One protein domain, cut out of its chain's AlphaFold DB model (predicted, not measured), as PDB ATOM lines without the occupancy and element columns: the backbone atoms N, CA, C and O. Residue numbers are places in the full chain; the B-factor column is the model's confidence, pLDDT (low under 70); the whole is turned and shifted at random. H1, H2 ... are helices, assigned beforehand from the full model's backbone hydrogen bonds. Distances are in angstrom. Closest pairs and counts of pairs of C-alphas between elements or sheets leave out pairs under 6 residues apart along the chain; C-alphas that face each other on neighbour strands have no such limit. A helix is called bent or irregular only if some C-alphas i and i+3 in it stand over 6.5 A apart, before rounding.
ATOM      1  N   LYS A  77      -5.689 -30.771 -42.206       93.62
ATOM      2  CA  LYS A  77      -5.537 -31.891 -43.138       93.62
ATOM      3  C   LYS A  77      -6.575 -32.998 -42.916       93.62
ATOM      4  O   LYS A  77      -7.147 -33.497 -43.872       93.62
ATOM      5  N   GLY A  78      -6.844 -33.378 -41.666       91.56
ATOM      6  CA  GLY A  78      -7.865 -34.387 -41.363       91.56
ATOM      7  C   GLY A  78      -9.289 -33.940 -41.711       91.56
ATOM      8  O   GLY A  78     -10.127 -34.773 -42.040       91.56
ATOM      9  N   ILE A  79      -9.567 -32.635 -41.639       92.44
ATOM     10  CA  ILE A  79     -10.839 -32.049 -42.071       92.44
ATOM     11  C   ILE A  79     -10.921 -31.998 -43.599       92.44
ATOM     12  O   ILE A  79     -11.959 -32.354 -44.144       92.44
ATOM     13  N   GLU A  80      -9.846 -31.602 -44.284       93.50
ATOM     14  CA  GLU A  80      -9.753 -31.638 -45.750       93.50
ATOM     15  C   GLU A  80     -10.025 -33.066 -46.261       93.50
ATOM     16  O   GLU A  80     -10.950 -33.261 -47.041       93.50
ATOM     17  N   GLU A  81      -9.353 -34.083 -45.702       93.25
ATOM     18  CA  GLU A  81      -9.586 -35.495 -46.050       93.25
ATOM     19  C   GLU A  81     -11.045 -35.937 -45.817       93.25
ATOM     20  O   GLU A  81     -11.594 -36.728 -46.587       93.25
ATOM     21  N   LEU A  82     -11.689 -35.442 -44.754       92.50
ATOM     22  CA  LEU A  82     -13.098 -35.724 -44.492       92.50
ATOM     23  C   LEU A  82     -14.008 -35.077 -45.545       92.50
ATOM     24  O   LEU A  82     -14.949 -35.721 -46.011       92.50
ATOM     25  N   VAL A  83     -13.762 -33.813 -45.894       94.00
ATOM     26  CA  VAL A  83     -14.554 -33.081 -46.894       94.00
ATOM     27  C   VAL A  83     -14.400 -33.722 -48.271       94.00
ATOM     28  O   VAL A  83     -15.411 -33.929 -48.941       94.00
ATOM     29  N   ASP A  84     -13.189 -34.135 -48.645       93.69
ATOM     30  CA  ASP A  84     -12.925 -34.870 -49.887       93.69
ATOM     31  C   ASP A  84     -13.694 -36.195 -49.923       93.69
ATOM     32  O   ASP A  84     -14.340 -36.539 -50.915       93.69
ATOM     33  N   THR A  85     -13.698 -36.924 -48.803       92.12
ATOM     34  CA  THR A  85     -14.430 -38.189 -48.695       92.12
ATOM     35  C   THR A  85     -15.950 -37.967 -48.755       92.12
ATOM     36  O   THR A  85     -16.669 -38.738 -49.392       92.12
ATOM     37  N   LEU A  86     -16.463 -36.893 -48.142       92.62
ATOM     38  CA  LEU A  86     -17.871 -36.489 -48.253       92.62
ATOM     39  C   LEU A  86     -18.237 -36.089 -49.684       92.62
ATOM     40  O   LEU A  86     -19.329 -36.408 -50.145       92.62
ATOM     41  N   TYR A  87     -17.335 -35.409 -50.388       93.44
ATOM     42  CA  TYR A  87     -17.525 -35.041 -51.785       93.44
ATOM     43  C   TYR A  87     -17.567 -36.277 -52.692       93.44
ATOM     44  O   TYR A  87     -18.465 -36.394 -53.521       93.44
ATOM     45  N   ALA A  88     -16.688 -37.258 -52.479       92.25
ATOM     46  CA  ALA A  88     -16.751 -38.535 -53.192       92.25
ATOM     47  C   ALA A  88     -18.088 -39.264 -52.954       92.25
ATOM     48  O   ALA A  88     -18.719 -39.735 -53.902       92.25
ATOM     49  N   ALA A  89     -18.566 -39.299 -51.705       91.62
ATOM     50  CA  ALA A  89     -19.873 -39.870 -51.370       91.62
ATOM     51  C   ALA A  89     -21.035 -39.117 -52.037       91.62
ATOM     52  O   ALA A  89     -21.995 -39.740 -52.491       91.62
ATOM     53  N   PHE A  90     -20.940 -37.789 -52.130       93.81
ATOM     54  CA  PHE A  90     -21.911 -36.959 -52.836       93.81
ATOM     55  C   PHE A  90     -21.986 -37.330 -54.323       93.81
ATOM     56  O   PHE A  90     -23.077 -37.626 -54.812       93.81
ATOM     57  N   ILE A  91     -20.845 -37.425 -55.014       93.19
ATOM     58  CA  ILE A  91     -20.797 -37.832 -56.428       93.19
ATOM     59  C   ILE A  91     -21.407 -39.230 -56.626       93.19
ATOM     60  O   ILE A  91     -22.199 -39.431 -57.544       93.19
ATOM     61  N   LEU A  92     -21.123 -40.178 -55.726       91.12
ATOM     62  CA  LEU A  92     -21.689 -41.536 -55.768       91.12
ATOM     63  C   LEU A  92     -23.193 -41.598 -55.462       91.12
ATOM     64  O   LEU A  92     -23.860 -42.575 -55.819       91.12
ATOM     65  N   SER A  93     -23.730 -40.606 -54.752       90.50
ATOM     66  CA  SER A  93     -25.154 -40.542 -54.419       90.50
ATOM     67  C   SER A  93     -26.019 -40.058 -55.584       90.50
ATOM     68  O   SER A  93     -27.203 -40.383 -55.620       90.50
ATOM     69  N   GLY A  94     -25.437 -39.315 -56.535       91.88
ATOM     70  CA  GLY A  94     -26.170 -38.693 -57.641       91.88
ATOM     71  C   GLY A  94     -27.074 -37.527 -57.217       91.88
ATOM     72  O   GLY A  94     -27.918 -37.098 -58.004       91.88
ATOM     73  N   ASP A  95     -26.931 -37.015 -55.990       92.56
ATOM     74  CA  ASP A  95     -27.648 -35.819 -55.543       92.56
ATOM     75  C   ASP A  95     -27.200 -34.578 -56.346       92.56
ATOM     76  O   ASP A  95     -26.036 -34.430 -56.712       92.56
ATOM     77  N   SER A  96     -28.119 -33.640 -56.595       91.75
ATOM     78  CA  SER A  96     -27.841 -32.406 -57.352       91.75
ATOM     79  C   SER A  96     -27.365 -31.228 -56.494       91.75
ATOM     80  O   SER A  96     -26.921 -30.211 -57.027       91.75
ATOM     81  N   ASP A  97     -27.466 -31.345 -55.167       93.62
ATOM     82  CA  ASP A  97     -27.220 -30.262 -54.214       93.62
ATOM     83  C   ASP A  97     -26.392 -30.769 -53.024       93.62
ATOM     84  O   ASP A  97     -26.888 -31.496 -52.155       93.62
ATOM     85  N   TYR A  98     -25.117 -30.369 -52.992       92.06
ATOM     86  CA  TYR A  98     -24.160 -30.764 -51.958       92.06
ATOM     87  C   TYR A  98     -24.604 -30.323 -50.558       92.06
ATOM     88  O   TYR A  98     -24.446 -31.068 -49.592       92.06
ATOM     89  N   VAL A  99     -25.231 -29.150 -50.431       92.50
ATOM     90  CA  VAL A  99     -25.670 -28.620 -49.133       92.50
ATOM     91  C   VAL A  99     -26.766 -29.504 -48.546       92.50
ATOM     92  O   VAL A  99     -26.686 -29.917 -47.386       92.50
ATOM     93  N   LYS A 100     -27.764 -29.868 -49.361       93.44
ATOM     94  CA  LYS A 100     -28.840 -30.782 -48.944       93.44
ATOM     95  C   LYS A 100     -28.322 -32.184 -48.648       93.44
ATOM     96  O   LYS A 100     -28.835 -32.835 -47.734       93.44
ATOM     97  N   PHE A 101     -27.329 -32.655 -49.398       93.62
ATOM     98  CA  PHE A 101     -26.660 -33.925 -49.122       93.62
ATOM     99  C   PHE A 101     -26.001 -33.904 -47.736       93.62
ATOM    100  O   PHE A 101     -26.356 -34.718 -46.879       93.62
ATOM    101  N   VAL A 102     -25.131 -32.923 -47.468       92.06
ATOM    102  CA  VAL A 102     -24.421 -32.793 -46.184       92.06
ATOM    103  C   VAL A 102     -25.393 -32.599 -45.020       92.06
ATOM    104  O   VAL A 102     -25.166 -33.147 -43.947       92.06
ATOM    105  N   GLN A 103     -26.509 -31.892 -45.208       92.12
ATOM    106  CA  GLN A 103     -27.509 -31.699 -44.153       92.12
ATOM    107  C   GLN A 103     -28.295 -32.981 -43.823       92.12
ATOM    108  O   GLN A 103     -28.641 -33.222 -42.663       92.12
ATOM    109  N   ARG A 104     -28.596 -33.816 -44.826       91.06
ATOM    110  CA  ARG A 104     -29.302 -35.096 -44.630       91.06
ATOM    111  C   ARG A 104     -28.386 -36.185 -44.078       91.06
ATOM    112  O   ARG A 104     -28.864 -37.086 -43.389       91.06
ATOM    113  N   TRP A 105     -27.089 -36.101 -44.356       84.38
ATOM    114  CA  TRP A 105     -26.140 -37.169 -44.070       84.38
ATOM    115  C   TRP A 105     -26.022 -37.548 -42.579       84.38
ATOM    116  O   TRP A 105     -26.192 -38.733 -42.273       84.38
ATOM    117  N   PRO A 106     -25.833 -36.603 -41.628       86.06
ATOM    118  CA  PRO A 106     -25.766 -36.916 -40.198       86.06
ATOM    119  C   PRO A 106     -27.006 -37.645 -39.682       86.06
ATOM    120  O   PRO A 106     -26.898 -38.506 -38.817       86.06
ATOM    121  N   ARG A 107     -28.184 -37.342 -40.250       85.62
ATOM    122  CA  ARG A 107     -29.458 -37.959 -39.850       85.62
ATOM    123  C   ARG A 107     -29.594 -39.401 -40.324       85.62
ATOM    124  O   ARG A 107     -30.294 -40.179 -39.691       85.62
ATOM    125  N   LYS A 108     -28.964 -39.751 -41.449       83.62
ATOM    126  CA  LYS A 108     -29.078 -41.084 -42.056       83.62
ATOM    127  C   LYS A 108     -28.152 -42.103 -41.387       83.62
ATOM    128  O   LYS A 108     -28.475 -43.288 -41.355       83.62
ATOM    129  N   LYS A 109     -26.995 -41.666 -40.879       79.38
ATOM    130  CA  LYS A 109     -25.947 -42.567 -40.391       79.38
ATOM    131  C   LYS A 109     -25.956 -42.665 -38.864       79.38
ATOM    132  O   LYS A 109     -25.424 -41.798 -38.171       79.38
ATOM    133  N   ASN A 110     -26.510 -43.763 -38.345       77.44
ATOM    134  CA  ASN A 110     -26.415 -44.122 -36.929       77.44
ATOM    135  C   ASN A 110     -24.930 -44.237 -36.540       77.44
ATOM    136  O   ASN A 110     -24.245 -45.152 -36.987       77.44
ATOM    137  N   GLY A 111     -24.420 -43.287 -35.753       81.25
ATOM    138  CA  GLY A 111     -23.009 -43.240 -35.345       81.25
ATOM    139  C   GLY A 111     -22.213 -42.045 -35.868       81.25
ATOM    140  O   GLY A 111     -21.000 -41.996 -35.658       81.25
ATOM    141  N   PHE A 112     -22.856 -41.065 -36.516       83.00
ATOM    142  CA  PHE A 112     -22.191 -39.792 -36.779       83.00
ATOM    143  C   PHE A 112     -21.751 -39.140 -35.450       83.00
ATOM    144  O   PHE A 112     -22.558 -39.044 -34.519       83.00
ATOM    145  N   PRO A 113     -20.481 -38.714 -35.305       85.06
ATOM    146  CA  PRO A 113     -20.023 -38.090 -34.074       85.06
ATOM    147  C   PRO A 113     -20.784 -36.782 -33.856       85.06
ATOM    148  O   PRO A 113     -20.613 -35.842 -34.627       85.06
ATOM    149  N   LYS A 114     -21.562 -36.683 -32.768       87.12
ATOM    150  CA  LYS A 114     -22.278 -35.444 -32.389       87.12
ATOM    151  C   LYS A 114     -21.359 -34.218 -32.360       87.12
ATOM    152  O   LYS A 114     -21.781 -33.110 -32.659       87.12
ATOM    153  N   LEU A 115     -20.082 -34.435 -32.040       85.12
ATOM    154  CA  LEU A 115     -19.047 -33.405 -32.034       85.12
ATOM    155  C   LEU A 115     -18.816 -32.768 -33.409       85.12
ATOM    156  O   LEU A 115     -18.507 -31.587 -33.439       85.12
ATOM    157  N   LEU A 116     -19.002 -33.497 -34.516       88.44
ATOM    158  CA  LEU A 116     -18.818 -32.994 -35.884       88.44
ATOM    159  C   LEU A 116     -20.041 -32.256 -36.449       88.44
ATOM    160  O   LEU A 116     -19.915 -31.588 -37.474       88.44
ATOM    161  N   GLU A 117     -21.221 -32.360 -35.835       90.44
ATOM    162  CA  GLU A 117     -22.420 -31.672 -36.339       90.44
ATOM    163  C   GLU A 117     -22.244 -30.143 -36.383       90.44
ATOM    164  O   GLU A 117     -22.537 -29.550 -37.429       90.44
ATOM    165  N   PRO A 118     -21.680 -29.489 -35.342       90.75
ATOM    166  CA  PRO A 118     -21.346 -28.070 -35.399       90.75
ATOM    167  C   PRO A 118     -20.413 -27.727 -36.563       90.75
ATOM    168  O   PRO A 118     -20.626 -26.713 -37.225       90.75
ATOM    169  N   PHE A 119     -19.427 -28.580 -36.871       91.38
ATOM    170  CA  PHE A 119     -18.532 -28.357 -38.007       91.38
ATOM    171  C   PHE A 119     -19.295 -28.324 -39.327       91.38
ATOM    172  O   PHE A 119     -19.134 -27.380 -40.097       91.38
ATOM    173  N   LEU A 120     -20.155 -29.314 -39.578       92.25
ATOM    174  CA  LEU A 120     -20.934 -29.363 -40.816       92.25
ATOM    175  C   LEU A 120     -21.884 -28.171 -40.932       92.25
ATOM    176  O   LEU A 120     -21.992 -27.580 -42.002       92.25
ATOM    177  N   SER A 121     -22.525 -27.774 -39.829       92.69
ATOM    178  CA  SER A 121     -23.392 -26.590 -39.818       92.69
ATOM    179  C   SER A 121     -22.621 -25.309 -40.157       92.69
ATOM    180  O   SER A 121     -23.089 -24.485 -40.942       92.69
ATOM    181  N   MET A 122     -21.398 -25.183 -39.640       93.06
ATOM    182  CA  MET A 122     -20.526 -24.043 -39.884       93.06
ATOM    183  C   MET A 122     -19.970 -24.042 -41.309       93.06
ATOM    184  O   MET A 122     -19.906 -22.987 -41.936       93.06
ATOM    185  N   LEU A 123     -19.622 -25.216 -41.840       92.75
ATOM    186  CA  LEU A 123     -19.208 -25.387 -43.228       92.75
ATOM    187  C   LEU A 123     -20.338 -24.972 -44.179       92.75
ATOM    188  O   LEU A 123     -20.103 -24.174 -45.079       92.75
ATOM    189  N   ILE A 124     -21.569 -25.440 -43.939       94.12
ATOM    190  CA  ILE A 124     -22.753 -25.058 -44.724       94.12
ATOM    191  C   ILE A 124     -22.997 -23.550 -44.649       94.12
ATOM    192  O   ILE A 124     -23.178 -22.916 -45.687       94.12
ATOM    193  N   SER A 125     -22.957 -22.964 -43.448       94.25
ATOM    194  CA  SER A 125     -23.107 -21.516 -43.281       94.25
ATOM    195  C   SER A 125     -22.077 -20.754 -44.112       94.25
ATOM    196  O   SER A 125     -22.439 -19.818 -44.815       94.25
ATOM    197  N   LYS A 126     -20.808 -21.178 -44.088       92.75
ATOM    198  CA  LYS A 126     -19.738 -20.500 -44.827       92.75
ATOM    199  C   LYS A 126     -19.812 -20.694 -46.336       92.75
ATOM    200  O   LYS A 126     -19.474 -19.763 -47.053       92.75
ATOM    201  N   MET A 127     -20.281 -21.847 -46.812       92.12
ATOM    202  CA  MET A 127     -20.548 -22.061 -48.239       92.12
ATOM    203  C   MET A 127     -21.702 -21.189 -48.749       92.12
ATOM    204  O   MET A 127     -21.635 -20.675 -49.864       92.12
ATOM    205  N   ASN A 128     -22.747 -21.007 -47.932       93.44
ATOM    206  CA  ASN A 128     -23.862 -20.121 -48.262       93.44
ATOM    207  C   ASN A 128     -23.408 -18.655 -48.311       93.44
ATOM    208  O   ASN A 128     -23.759 -17.957 -49.259       93.44
ATOM    209  N   ASP A 129     -22.584 -18.219 -47.350       92.81
ATOM    210  CA  ASP A 129     -21.999 -16.870 -47.328       92.81
ATOM    211  C   ASP A 129     -21.147 -16.593 -48.583       92.81
ATOM    212  O   ASP A 129     -21.173 -15.488 -49.119       92.81
ATOM    213  N   SER A 130     -20.389 -17.587 -49.065       91.19
ATOM    214  CA  SER A 130     -19.544 -17.454 -50.260       91.19
ATOM    215  C   SER A 130     -20.287 -17.659 -51.583       91.19
ATOM    216  O   SER A 130     -19.699 -17.445 -52.641       91.19
ATOM    217  N   GLY A 131     -21.550 -18.102 -51.560       91.12
ATOM    218  CA  GLY A 131     -22.319 -18.433 -52.765       91.12
ATOM    219  C   GLY A 131     -21.759 -19.621 -53.562       91.12
ATOM    220  O   GLY A 131     -22.105 -19.809 -54.731       91.12
ATOM    221  N   THR A 132     -20.879 -20.426 -52.963       89.62
ATOM    222  CA  THR A 132     -20.201 -21.542 -53.637       89.62
ATOM    223  C   THR A 132     -20.979 -22.838 -53.454       89.62
ATOM    224  O   THR A 132     -21.274 -23.232 -52.329       89.62
ATOM    225  N   LYS A 133     -21.250 -23.554 -54.552       89.38
ATOM    226  CA  LYS A 133     -21.933 -24.862 -54.513       89.38
ATOM    227  C   LYS A 133     -21.052 -26.005 -53.994       89.38
ATOM    228  O   LYS A 133     -21.580 -27.012 -53.533       89.38
ATOM    229  N   VAL A 134     -19.731 -25.860 -54.098       89.00
ATOM    230  CA  VAL A 134     -18.725 -26.845 -53.679       89.00
ATOM    231  C   VAL A 134     -17.725 -26.134 -52.763       89.00
ATOM    232  O   VAL A 134     -17.364 -24.991 -53.061       89.00
ATOM    233  N   PRO A 135     -17.302 -26.753 -51.649       89.44
ATOM    234  CA  PRO A 135     -16.387 -26.120 -50.709       89.44
ATOM    235  C   PRO A 135     -14.993 -25.940 -51.323       89.44
ATOM    236  O   PRO A 135     -14.336 -26.912 -51.683       89.44
ATOM    237  N   ASP A 136     -14.529 -24.692 -51.396       93.62
ATOM    238  CA  ASP A 136     -13.136 -24.367 -51.722       93.62
ATOM    239  C   ASP A 136     -12.215 -24.589 -50.504       93.62
ATOM    240  O   ASP A 136     -12.641 -24.469 -49.348       93.62
ATOM    241  N   GLN A 137     -10.927 -24.854 -50.738       91.88
ATOM    242  CA  GLN A 137      -9.940 -25.117 -49.687       91.88
ATOM    243  C   GLN A 137      -9.857 -23.966 -48.675       91.88
ATOM    244  O   GLN A 137      -9.695 -24.192 -47.472       91.88
ATOM    245  N   HIS A 138     -10.013 -22.720 -49.131       93.06
ATOM    246  CA  HIS A 138     -10.033 -21.564 -48.242       93.06
ATOM    247  C   HIS A 138     -11.237 -21.592 -47.282       93.06
ATOM    248  O   HIS A 138     -11.078 -21.353 -46.082       93.06
ATOM    249  N   VAL A 139     -12.424 -21.950 -47.783       92.00
ATOM    250  CA  VAL A 139     -13.657 -22.071 -46.985       92.00
ATOM    251  C   VAL A 139     -13.516 -23.189 -45.954       92.00
ATOM    252  O   VAL A 139     -13.853 -22.989 -44.785       92.00
ATOM    253  N   ILE A 140     -12.934 -24.328 -46.348       92.38
ATOM    254  CA  ILE A 140     -12.667 -25.463 -45.450       92.38
ATOM    255  C   ILE A 140     -11.727 -25.041 -44.316       92.38
ATOM    256  O   ILE A 140     -12.019 -25.288 -43.143       92.38
ATOM    257  N   ARG A 141     -10.623 -24.351 -44.633       93.06
ATOM    258  CA  ARG A 141      -9.665 -23.863 -43.627       93.06
ATOM    259  C   ARG A 141     -10.288 -22.855 -42.670       93.06
ATOM    260  O   ARG A 141     -10.016 -22.911 -41.471       93.06
ATOM    261  N   LEU A 142     -11.117 -21.945 -43.177       92.12
ATOM    262  CA  LEU A 142     -11.793 -20.945 -42.357       92.12
ATOM    263  C   LEU A 142     -12.824 -21.600 -41.422       92.12
ATOM    264  O   LEU A 142     -12.825 -21.324 -40.222       92.12
ATOM    265  N   ALA A 143     -13.639 -22.521 -41.944       92.25
ATOM    266  CA  ALA A 143     -14.596 -23.290 -41.153       92.25
ATOM    267  C   ALA A 143     -13.891 -24.137 -40.082       92.25
ATOM    268  O   ALA A 143     -14.312 -24.135 -38.928       92.25
ATOM    269  N   ALA A 144     -12.773 -24.790 -40.417       91.75
ATOM    270  CA  ALA A 144     -11.979 -25.562 -39.463       91.75
ATOM    271  C   ALA A 144     -11.432 -24.692 -38.316       91.75
ATOM    272  O   ALA A 144     -11.492 -25.106 -37.157       91.75
ATOM    273  N   LYS A 145     -10.946 -23.476 -38.612       91.06
ATOM    274  CA  LYS A 145     -10.469 -22.523 -37.595       91.06
ATOM    275  C   LYS A 145     -11.583 -22.076 -36.644       91.06
ATOM    276  O   LYS A 145     -11.382 -22.081 -35.433       91.06
ATOM    277  N   HIS A 146     -12.755 -21.722 -37.167       91.06
ATOM    278  CA  HIS A 146     -13.884 -21.310 -36.323       91.06
ATOM    279  C   HIS A 146     -14.464 -22.471 -35.513       91.06
ATOM    280  O   HIS A 146     -14.794 -22.307 -34.340       91.06
ATOM    281  N   TYR A 147     -14.534 -23.660 -36.107       90.25
ATOM    282  CA  TYR A 147     -14.991 -24.857 -35.419       90.25
ATOM    283  C   TYR A 147     -14.062 -25.221 -34.263       90.25
ATOM    284  O   TYR A 147     -14.547 -25.588 -33.200       90.25
ATOM    285  N   PHE A 148     -12.748 -25.041 -34.424       86.31
ATOM    286  CA  PHE A 148     -11.793 -25.206 -33.331       86.31
ATOM    287  C   PHE A 148     -12.090 -24.303 -32.138       86.31
ATOM    288  O   PHE A 148     -12.134 -24.793 -31.010       86.31
ATOM    289  N   ALA A 149     -12.323 -23.014 -32.390       88.44
ATOM    290  CA  ALA A 149     -12.660 -22.061 -31.339       88.44
ATOM    291  C   ALA A 149     -13.983 -22.432 -30.643       88.44
ATOM    292  O   ALA A 149     -14.091 -22.353 -29.423       88.44
ATOM    293  N   ALA A 150     -14.977 -22.907 -31.401       88.56
ATOM    294  CA  ALA A 150     -16.259 -23.343 -30.848       88.56
ATOM    295  C   ALA A 150     -16.130 -24.626 -30.004       88.56
ATOM    296  O   ALA A 150     -16.663 -24.708 -28.897       88.56
ATOM    297  N   ILE A 151     -15.379 -25.617 -30.489       84.75
ATOM    298  CA  ILE A 151     -15.119 -26.898 -29.811       84.75
ATOM    299  C   ILE A 151     -14.501 -26.716 -28.441       84.75
ATOM    300  O   ILE A 151     -14.775 -27.495 -27.525       84.75
ATOM    301  N   GLU A 152     -13.642 -25.710 -28.303       83.25
ATOM    302  CA  GLU A 152     -12.924 -25.457 -27.065       83.25
ATOM    303  C   GLU A 152     -13.895 -25.258 -25.896       83.25
ATOM    304  O   GLU A 152     -13.599 -25.659 -24.772       83.25
ATOM    305  N   THR A 153     -15.107 -24.776 -26.178       85.88
ATOM    306  CA  THR A 153     -16.173 -24.593 -25.189       85.88
ATOM    307  C   THR A 153     -17.004 -25.853 -24.915       85.88
ATOM    308  O   THR A 153     -17.567 -25.975 -23.832       85.88
ATOM    309  N   MET A 154     -17.061 -26.815 -25.845       83.31
ATOM    310  CA  MET A 154     -17.999 -27.950 -25.786       83.31
ATOM    311  C   MET A 154     -17.412 -29.235 -25.193       83.31
ATOM    312  O   MET A 154     -18.163 -30.097 -24.735       83.31
ATOM    313  N   LEU A 155     -16.088 -29.415 -25.226       86.00
ATOM    314  CA  LEU A 155     -15.491 -30.656 -24.730       86.00
ATOM    315  C   LEU A 155     -15.442 -30.706 -23.199       86.00
ATOM    316  O   LEU A 155     -15.116 -29.694 -22.566       86.00
TER     317      LEU A 155
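What this domain is: This is residues 77 to 155 of the 302 residues of an uncharacterized protein of Legionella rubrilucens (UniProt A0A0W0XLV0). Three helices, H2, H3 and H4, stand in a row in which each runs opposite to the one before, and H1 crosses one face of the row, running from H4 at one end to H2 at the other. H2 and H3 lie nearly antiparallel side by side, H4 crosses H3 more steeply, and residues 107 to 113 stick out where H2 turns into H3. The printed part has 79 residues with four named helices in the order H1, H2, H3, H4 and no named strand; its class is all helix, with mostly crossed packing. It is compact, with a radius of gyration of the C-alphas of 12.2 A, and its C-alphas span 36 by 30 by 21 A.

Where its parts are: H1, residues 77 to 93, begins with C-alpha 77 at (-5.537, -31.891, -43.138) and is 24.2 A long from first to last C-alpha. H2, residues 98 to 108, is 15.1 A long; it is irregular, but only just, with C-alphas 103 and 106 6.8 A apart. H3, residues 114 to 130, begins with C-alpha 114 at (-22.278, -35.444, -32.389) and is 25.5 A long; it too is only just irregular, with C-alphas 115 and 118 6.7 A apart. H4, residues 137 to 154, is 25.4 A long, has a kink of 26 degrees near residue 148, and ends with C-alpha 154 at (-17.999, -27.950, -25.786).

How they stand to each other: H1 touches H2 with residues 86 to 90 alone; their lines are about perpendicular at 87 degrees, and the closest C-alphas, of Phe 90 and Tyr 98, are 6.6 A apart. With residues 79 to 83 alone, H1 touches residues 137 to 144 of H4, at a steep tilt of 67 degrees, opposite ways; the closest C-alphas, of Glu 80 and Ile 140, are 6.8 A apart. H2 and H3 form a helical hairpin and touch at a shallow tilt of 14 degrees, opposite ways, H3 with residues 117 to 124 alone; the closest C-alphas, of Val 99 and Ile 124, are 6.4 A apart. H3 and H4, also a helical hairpin, touch at a steep tilt of 41 degrees, opposite ways, with 13 pairs of C-alphas within 8 A; the closest, of Leu 123 and Ala 143, are 5.5 A apart. H1 and H3 are apart, and so are H2 and H4. Every O i to N i+4 pair is within hydrogen-bond range in H1; in H2 5 of 7 are, in H3 11 of 13 and in H4 12 of 14.

The domain as a whole: The two C-alphas farthest apart, of Gly 94 and Thr 153, are 36.8 A apart. The links from H1 to H2 and from H2 to H3 are tight, and that from H3 to H4 is short. The printed part has no cut. Its mean pLDDT is 90.3, and no printed residue of this model is under 70.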